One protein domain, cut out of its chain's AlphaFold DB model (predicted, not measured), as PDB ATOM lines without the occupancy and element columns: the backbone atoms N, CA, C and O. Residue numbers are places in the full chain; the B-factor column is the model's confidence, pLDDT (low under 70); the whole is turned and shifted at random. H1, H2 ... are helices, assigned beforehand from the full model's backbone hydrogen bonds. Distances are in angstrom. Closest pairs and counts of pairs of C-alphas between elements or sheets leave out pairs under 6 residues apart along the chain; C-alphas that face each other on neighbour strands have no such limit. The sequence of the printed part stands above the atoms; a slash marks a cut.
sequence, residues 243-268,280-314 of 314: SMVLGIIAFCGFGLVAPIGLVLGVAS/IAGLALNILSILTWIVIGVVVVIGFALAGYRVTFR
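This is residues 243 to 268 and 280 to 314 of the 314 residues of an uncharacterized protein of Schumannella luteola (UniProt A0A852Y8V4). A short helical hairpin, H1 and H2, sits beside the first part of one long helix, H3, whose remainder sticks out alone over residues 298 to 312. The printed part has 61 residues with three named helices, in the order H1, H2, H3, and no named strand: all helix. It is loose, with a radius of gyration of the C-alphas of 15.2 A, and a rod spanning 50 by 20 by 16 A.

H1, residues 243 to 252, touches H2, residues 258 to 268, at a shallow tilt of 8 degrees, opposite ways; the closest C-alphas, of Ala 250 and Gly 261, are 5.7 A apart. H1 also touches H3, residues 280 to 312, the same way at 11 degrees, a shallow tilt; the closest C-alphas, of Gly 247 and Asn 286, are 6.3 A apart. H3 touches H1 with residues 282 to 289 alone. H2 and H3 are apart. In H1, H2 and H3 every O i to N i+4 pair is within hydrogen-bond range.

H1 begins at C-alpha 243 (8.893, -11.089, -24.786) and measures 14.6 A; H2 measures 15.9 A. H3 measures 47.3 A and ends at C-alpha 312 (49.070, -30.405, -29.173).

The C-alphas farthest apart, of Ile 280 and Arg 314, are 51.0 A apart. Residues 269 to 279 are not printed; C-alphas 268 and 280 are 14.1 A apart across the cut. The H1 to H2 link is tight. Mean pLDDT of H2 is 60.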
ATOM      1  N   SER A 243       7.687 -10.891 -25.607       63.88
ATOM      2  CA  SER A 243       8.893 -11.089 -24.786       63.88
ATOM      3  C   SER A 243       9.322 -12.564 -24.718       63.88
ATOM      4  O   SER A 243      10.503 -12.879 -24.868       63.88
ATOM      5  N   MET A 244       8.361 -13.482 -24.574       73.31
ATOM      6  CA  MET A 244       8.624 -14.924 -24.548       73.31
ATOM      7  C   MET A 244       9.155 -15.434 -25.895       73.31
ATOM      8  O   MET A 244      10.160 -16.142 -25.938       73.31
ATOM      9  N   VAL A 245       8.517 -15.039 -26.999       75.69
ATOM     10  CA  VAL A 245       8.910 -15.446 -28.356       75.69
ATOM     11  C   VAL A 245      10.278 -14.871 -28.726       75.69
ATOM     12  O   VAL A 245      11.109 -15.591 -29.276       75.69
ATOM     13  N   LEU A 246      10.567 -13.619 -28.355       67.81
ATOM     14  CA  LEU A 246      11.885 -13.016 -28.567       67.81
ATOM     15  C   LEU A 246      12.990 -13.763 -27.796       67.81
ATOM     16  O   LEU A 246      14.082 -13.944 -28.331       67.81
ATOM     17  N   GLY A 247      12.697 -14.260 -26.588       68.75
ATOM     18  CA  GLY A 247      13.609 -15.120 -25.828       68.75
ATOM     19  C   GLY A 247      13.907 -16.453 -26.526       68.75
ATOM     20  O   GLY A 247      15.062 -16.868 -26.594       68.75
ATOM     21  N   ILE A 248      12.893 -17.099 -27.111       69.88
ATOM     22  CA  ILE A 248      13.053 -18.375 -27.833       69.88
ATOM     23  C   ILE A 248      13.824 -18.181 -29.147       69.88
ATOM     24  O   ILE A 248      14.702 -18.979 -29.473       69.88
ATOM     25  N   ILE A 249      13.544 -17.105 -29.889       70.00
ATOM     26  CA  ILE A 249      14.266 -16.782 -31.131       70.00
ATOM     27  C   ILE A 249      15.740 -16.474 -30.829       70.00
ATOM     28  O   ILE A 249      16.622 -16.939 -31.551       70.00
ATOM     29  N   ALA A 250      16.024 -15.765 -29.732       60.72
ATOM     30  CA  ALA A 250      17.393 -15.552 -29.266       60.72
ATOM     31  C   ALA A 250      18.091 -16.870 -28.886       60.72
ATOM     32  O   ALA A 250      19.281 -17.028 -29.151       60.72
ATOM     33  N   PHE A 251      17.352 -17.833 -28.326       61.75
ATOM     34  CA  PHE A 251      17.876 -19.150 -27.960       61.75
ATOM     35  C   PHE A 251      18.204 -20.034 -29.177       61.75
ATOM     36  O   PHE A 251      19.225 -20.717 -29.172       61.75
ATOM     37  N   CYS A 252      17.381 -20.000 -30.234       63.38
ATOM     38  CA  CYS A 252      17.619 -20.760 -31.472       63.38
ATOM     39  C   CYS A 252      18.691 -20.144 -32.389       63.38
ATOM     40  O   CYS A 252      19.212 -20.830 -33.268       63.38
ATOM     41  N   GLY A 253      19.046 -18.871 -32.197       59.53
ATOM     42  CA  GLY A 253      20.009 -18.129 -33.016       59.53
ATOM     43  C   GLY A 253      21.483 -18.486 -32.779       59.53
ATOM     44  O   GLY A 253      22.292 -17.586 -32.595       59.53
ATOM     45  N   PHE A 254      21.830 -19.777 -32.747       54.91
ATOM     46  CA  PHE A 254      23.153 -20.345 -33.061       54.91
ATOM     47  C   PHE A 254      24.395 -19.481 -32.732       54.91
ATOM     48  O   PHE A 254      25.231 -19.261 -33.600       54.91
ATOM     49  N   GLY A 255      24.536 -18.971 -31.501       55.31
ATOM     50  CA  GLY A 255      25.761 -18.361 -30.940       55.31
ATOM     51  C   GLY A 255      26.307 -17.067 -31.583       55.31
ATOM     52  O   GLY A 255      26.784 -16.193 -30.866       55.31
ATOM     53  N   LEU A 256      26.219 -16.890 -32.903       55.03
ATOM     54  CA  LEU A 256      26.728 -15.739 -33.655       55.03
ATOM     55  C   LEU A 256      25.716 -14.588 -33.731       55.03
ATOM     56  O   LEU A 256      26.114 -13.434 -33.868       55.03
ATOM     57  N   VAL A 257      24.417 -14.870 -33.575       54.12
ATOM     58  CA  VAL A 257      23.352 -13.847 -33.487       54.12
ATOM     59  C   VAL A 257      23.118 -13.388 -32.038       54.12
ATOM     60  O   VAL A 257      22.519 -12.336 -31.799       54.12
ATOM     61  N   ALA A 258      23.667 -14.119 -31.061       57.84
ATOM     62  CA  ALA A 258      23.552 -13.839 -29.631       57.84
ATOM     63  C   ALA A 258      23.867 -12.381 -29.216       57.84
ATOM     64  O   ALA A 258      23.076 -11.816 -28.455       57.84
ATOM     65  N   PRO A 259      24.934 -11.707 -29.708       58.09
ATOM     66  CA  PRO A 259      25.204 -10.329 -29.292       58.09
ATOM     67  C   PRO A 259      24.166  -9.329 -29.826       58.09
ATOM     68  O   PRO A 259      23.854  -8.357 -29.144       58.09
ATOM     69  N   ILE A 260      23.582  -9.571 -31.005       62.56
ATOM     70  CA  ILE A 260      22.586  -8.676 -31.618       62.56
ATOM     71  C   ILE A 260      21.228  -8.827 -30.913       62.56
ATOM     72  O   ILE A 260      20.585  -7.827 -30.585       62.56
ATOM     73  N   GLY A 261      20.818 -10.062 -30.596       55.34
ATOM     74  CA  GLY A 261      19.583 -10.339 -29.853       55.34
ATOM     75  C   GLY A 261      19.592  -9.773 -28.427       55.34
ATOM     76  O   GLY A 261      18.584  -9.229 -27.970       55.34
ATOM     77  N   LEU A 262      20.747  -9.811 -27.750       61.16
ATOM     78  CA  LEU A 262      20.917  -9.235 -26.413       61.16
ATOM     79  C   LEU A 262      20.704  -7.710 -26.414       61.16
ATOM     80  O   LEU A 262      20.033  -7.177 -25.531       61.16
ATOM     81  N   VAL A 263      21.226  -7.003 -27.423       67.81
ATOM     82  CA  VAL A 263      21.110  -5.537 -27.529       67.81
ATOM     83  C   VAL A 263      19.666  -5.103 -27.810       67.81
ATOM     84  O   VAL A 263      19.196  -4.142 -27.195       67.81
ATOM     85  N   LEU A 264      18.924  -5.829 -28.658       57.84
ATOM     86  CA  LEU A 264      17.493  -5.560 -28.859       57.84
ATOM     87  C   LEU A 264      16.659  -5.870 -27.603       57.84
ATOM     88  O   LEU A 264      15.735  -5.120 -27.286       57.84
ATOM     89  N   GLY A 265      17.013  -6.917 -26.851       60.00
ATOM     90  CA  GLY A 265      16.360  -7.244 -25.582       60.00
ATOM     91  C   GLY A 265      16.523  -6.143 -24.528       60.00
ATOM     92  O   GLY A 265      15.546  -5.729 -23.903       60.00
ATOM     93  N   VAL A 266      17.736  -5.600 -24.383       60.75
ATOM     94  CA  VAL A 266      18.029  -4.505 -23.438       60.75
ATOM     95  C   VAL A 266      17.348  -3.193 -23.855       60.75
ATOM     96  O   VAL A 266      16.892  -2.437 -22.997       60.75
ATOM     97  N   ALA A 267      17.209  -2.922 -25.157       61.19
ATOM     98  CA  ALA A 267      16.521  -1.723 -25.641       61.19
ATOM     99  C   ALA A 267      15.011  -1.718 -25.316       61.19
ATOM    100  O   ALA A 267      14.429  -0.649 -25.102       61.19
ATOM    101  N   SER A 268      14.379  -2.893 -25.200       53.78
ATOM    102  CA  SER A 268      12.945  -3.019 -24.902       53.78
ATOM    103  C   SER A 268      12.575  -2.710 -23.443       53.78
ATOM    104  O   SER A 268      11.396  -2.566 -23.125       53.78
ATOM    105  N   ILE A 280       8.105  -9.792 -14.346       77.00
ATOM    106  CA  ILE A 280       9.117 -10.460 -13.514       77.00
ATOM    107  C   ILE A 280       9.301 -11.928 -13.905       77.00
ATOM    108  O   ILE A 280      10.437 -12.385 -13.978       77.00
ATOM    109  N   ALA A 281       8.220 -12.651 -14.210       72.06
ATOM    110  CA  ALA A 281       8.319 -14.043 -14.653       72.06
ATOM    111  C   ALA A 281       9.052 -14.159 -16.003       72.06
ATOM    112  O   ALA A 281       9.949 -14.988 -16.154       72.06
ATOM    113  N   GLY A 282       8.732 -13.274 -16.956       66.25
ATOM    114  CA  GLY A 282       9.428 -13.211 -18.246       66.25
ATOM    115  C   GLY A 282      10.910 -12.854 -18.105       66.25
ATOM    116  O   GLY A 282      11.758 -13.438 -18.775       66.25
ATOM    117  N   LEU A 283      11.242 -11.948 -17.179       75.06
ATOM    118  CA  LEU A 283      12.628 -11.623 -16.859       75.06
ATOM    119  C   LEU A 283      13.370 -12.808 -16.227       75.06
ATOM    120  O   LEU A 283      14.501 -13.086 -16.614       75.06
ATOM    121  N   ALA A 284      12.751 -13.507 -15.275       78.19
ATOM    122  CA  ALA A 284      13.368 -14.653 -14.615       78.19
ATOM    123  C   ALA A 284      13.709 -15.763 -15.622       78.19
ATOM    124  O   ALA A 284      14.822 -16.285 -15.599       78.19
ATOM    125  N   LEU A 285      12.797 -16.061 -16.556       72.06
ATOM    126  CA  LEU A 285      13.028 -17.023 -17.639       72.06
ATOM    127  C   LEU A 285      14.147 -16.581 -18.593       72.06
ATOM    128  O   LEU A 285      14.963 -17.406 -18.999       72.06
ATOM    129  N   ASN A 286      14.229 -15.286 -18.915       75.94
ATOM    130  CA  ASN A 286      15.309 -14.741 -19.739       75.94
ATOM    131  C   ASN A 286      16.673 -14.877 -19.034       75.94
ATOM    132  O   ASN A 286      17.625 -15.394 -19.614       75.94
ATOM    133  N   ILE A 287      16.750 -14.520 -17.747       80.19
ATOM    134  CA  ILE A 287      17.970 -14.683 -16.943       80.19
ATOM    135  C   ILE A 287      18.382 -16.156 -16.867       80.19
ATOM    136  O   ILE A 287      19.562 -16.450 -17.048       80.19
ATOM    137  N   LEU A 288      17.437 -17.079 -16.642       81.00
ATOM    138  CA  LEU A 288      17.720 -18.518 -16.648       81.00
ATOM    139  C   LEU A 288      18.290 -18.969 -17.995       81.00
ATOM    140  O   LEU A 288      19.288 -19.680 -18.018       81.00
ATOM    141  N   SER A 289      17.706 -18.513 -19.105       73.56
ATOM    142  CA  SER A 289      18.188 -18.833 -20.453       73.56
ATOM    143  C   SER A 289      19.625 -18.347 -20.680       73.56
ATOM    144  O   SER A 289      20.466 -19.112 -21.158       73.56
ATOM    145  N   ILE A 290      19.940 -17.116 -20.258       78.50
ATOM    146  CA  ILE A 290      21.302 -16.565 -20.313       78.50
ATOM    147  C   ILE A 290      22.256 -17.393 -19.447       78.50
ATOM    148  O   ILE A 290      23.345 -17.739 -19.901       78.50
ATOM    149  N   LEU A 291      21.857 -17.743 -18.218       82.00
ATOM    150  CA  LEU A 291      22.679 -18.552 -17.317       82.00
ATOM    151  C   LEU A 291      22.999 -19.916 -17.938       82.00
ATOM    152  O   LEU A 291      24.155 -20.333 -17.943       82.00
ATOM    153  N   THR A 292      21.991 -20.587 -18.503       82.50
ATOM    154  CA  THR A 292      22.153 -21.872 -19.188       82.50
ATOM    155  C   THR A 292      23.119 -21.754 -20.365       82.50
ATOM    156  O   THR A 292      24.021 -22.580 -20.487       82.50
ATOM    157  N   TRP A 293      23.006 -20.709 -21.192       81.12
ATOM    158  CA  TRP A 293      23.931 -20.485 -22.310       81.12
ATOM    159  C   TRP A 293      25.359 -20.173 -21.857       81.12
ATOM    160  O   TRP A 293      26.305 -20.650 -22.478       81.12
ATOM    161  N   ILE A 294      25.536 -19.424 -20.765       84.19
ATOM    162  CA  ILE A 294      26.858 -19.179 -20.172       84.19
ATOM    163  C   ILE A 294      27.479 -20.498 -19.712       84.19
ATOM    164  O   ILE A 294      28.640 -20.758 -20.017       84.19
ATOM    165  N   VAL A 295      26.716 -21.355 -19.025       89.44
ATOM    166  CA  VAL A 295      27.202 -22.668 -18.574       89.44
ATOM    167  C   VAL A 295      27.595 -23.541 -19.766       89.44
ATOM    168  O   VAL A 295      28.698 -24.084 -19.774       89.44
ATOM    169  N   ILE A 296      26.753 -23.624 -20.801       85.00
ATOM    170  CA  ILE A 296      27.063 -24.373 -22.031       85.00
ATOM    171  C   ILE A 296      28.315 -23.804 -22.706       85.00
ATOM    172  O   ILE A 296      29.222 -24.559 -23.041       85.00
ATOM    173  N   GLY A 297      28.406 -22.481 -22.859       84.00
ATOM    174  CA  GLY A 297      29.563 -21.812 -23.450       84.00
ATOM    175  C   GLY A 297      30.856 -22.103 -22.689       84.00
ATOM    176  O   GLY A 297      31.862 -22.438 -23.304       84.00
ATOM    177  N   VAL A 298      30.823 -22.064 -21.354       89.62
ATOM    178  CA  VAL A 298      31.970 -22.414 -20.503       89.62
ATOM    179  C   VAL A 298      32.359 -23.882 -20.678       89.62
ATOM    180  O   VAL A 298      33.539 -24.171 -20.858       89.62
ATOM    181  N   VAL A 299      31.397 -24.809 -20.684       90.88
ATOM    182  CA  VAL A 299      31.667 -26.243 -20.892       90.88
ATOM    183  C   VAL A 299      32.268 -26.499 -22.274       90.88
ATOM    184  O   VAL A 299      33.234 -27.251 -22.380       90.88
ATOM    185  N   VAL A 300      31.758 -25.847 -23.323       87.00
ATOM    186  CA  VAL A 300      32.296 -25.960 -24.688       87.00
ATOM    187  C   VAL A 300      33.708 -25.386 -24.767       87.00
ATOM    188  O   VAL A 300      34.585 -26.035 -25.327       87.00
ATOM    189  N   VAL A 301      33.965 -24.215 -24.178       87.62
ATOM    190  CA  VAL A 301      35.303 -23.602 -24.159       87.62
ATOM    191  C   VAL A 301      36.297 -24.479 -23.401       87.62
ATOM    192  O   VAL A 301      37.392 -24.717 -23.902       87.62
ATOM    193  N   ILE A 302      35.921 -25.005 -22.232       93.75
ATOM    194  CA  ILE A 302      36.769 -25.917 -21.454       93.75
ATOM    195  C   ILE A 302      36.997 -27.220 -22.226       93.75
ATOM    196  O   ILE A 302      38.133 -27.672 -22.329       93.75
ATOM    197  N   GLY A 303      35.951 -27.810 -22.805       91.38
ATOM    198  CA  GLY A 303      36.048 -29.032 -23.601       91.38
ATOM    199  C   GLY A 303      36.945 -28.854 -24.824       91.38
ATOM    200  O   GLY A 303      37.811 -29.688 -25.073       91.38
ATOM    201  N   PHE A 304      36.805 -27.737 -25.538       89.44
ATOM    202  CA  PHE A 304      37.642 -27.401 -26.685       89.44
ATOM    203  C   PHE A 304      39.088 -27.113 -26.270       89.44
ATOM    204  O   PHE A 304      40.014 -27.597 -26.917       89.44
ATOM    205  N   ALA A 305      39.303 -26.399 -25.161       90.56
ATOM    206  CA  ALA A 305      40.636 -26.160 -24.615       90.56
ATOM    207  C   ALA A 305      41.319 -27.472 -24.203       90.56
ATOM    208  O   ALA A 305      42.481 -27.672 -24.539       90.56
ATOM    209  N   LEU A 306      40.602 -28.388 -23.542       92.50
ATOM    210  CA  LEU A 306      41.115 -29.702 -23.142       92.50
ATOM    211  C   LEU A 306      41.381 -30.615 -24.347       92.50
ATOM    212  O   LEU A 306      42.416 -31.281 -24.392       92.50
ATOM    213  N   ALA A 307      40.482 -30.634 -25.333       91.06
ATOM    214  CA  ALA A 307      40.652 -31.399 -26.566       91.06
ATOM    215  C   ALA A 307      41.826 -30.866 -27.406       91.06
ATOM    216  O   ALA A 307      42.660 -31.646 -27.864       91.06
ATOM    217  N   GLY A 308      41.952 -29.542 -27.540       87.44
ATOM    218  CA  GLY A 308      43.077 -28.888 -28.212       87.44
ATOM    219  C   GLY A 308      44.407 -29.099 -27.483       87.44
ATOM    220  O   GLY A 308      45.416 -29.405 -28.121       87.44
ATOM    221  N   TYR A 309      44.408 -29.043 -26.145       87.31
ATOM    222  CA  TYR A 309      45.578 -29.402 -25.336       87.31
ATOM    223  C   TYR A 309      46.012 -30.846 -25.594       87.31
ATOM    224  O   TYR A 309      47.200 -31.124 -25.715       87.31
ATOM    225  N   ARG A 310      45.058 -31.777 -25.722       83.50
ATOM    226  CA  ARG A 310      45.355 -33.188 -26.002       83.50
ATOM    227  C   ARG A 310      45.926 -33.427 -27.397       83.50
ATOM    228  O   ARG A 310      46.750 -34.321 -27.531       83.50
ATOM    229  N   VAL A 311      45.520 -32.649 -28.401       88.81
ATOM    230  CA  VAL A 311      46.063 -32.734 -29.769       88.81
ATOM    231  C   VAL A 311      47.470 -32.143 -29.865       88.81
ATOM    232  O   VAL A 311      48.288 -32.653 -30.615       88.81
ATOM    233  N   THR A 312      47.770 -31.099 -29.092       81.94
ATOM    234  CA  THR A 312      49.070 -30.405 -29.173       81.94
ATOM    235  C   THR A 312      50.190 -31.148 -28.432       81.94
ATOM    236  O   THR A 312      51.359 -30.992 -28.762       81.94
ATOM    237  N   PHE A 313      49.846 -31.955 -27.424       77.44
ATOM    238  CA  PHE A 313      50.801 -32.716 -26.602       77.44
ATOM    239  C   PHE A 313      50.946 -34.190 -27.015       77.44
ATOM    240  O   PHE A 313      51.433 -35.000 -26.222       77.44
ATOM    241  N   ARG A 314      50.497 -34.555 -28.217       58.38
ATOM    242  CA  ARG A 314      50.634 -35.908 -28.755       58.38
ATOM    243  C   ARG A 314      51.602 -35.924 -29.926       58.38
ATOM    244  O   ARG A 314      52.333 -36.931 -30.019       58.38
TER     245      ARG A 314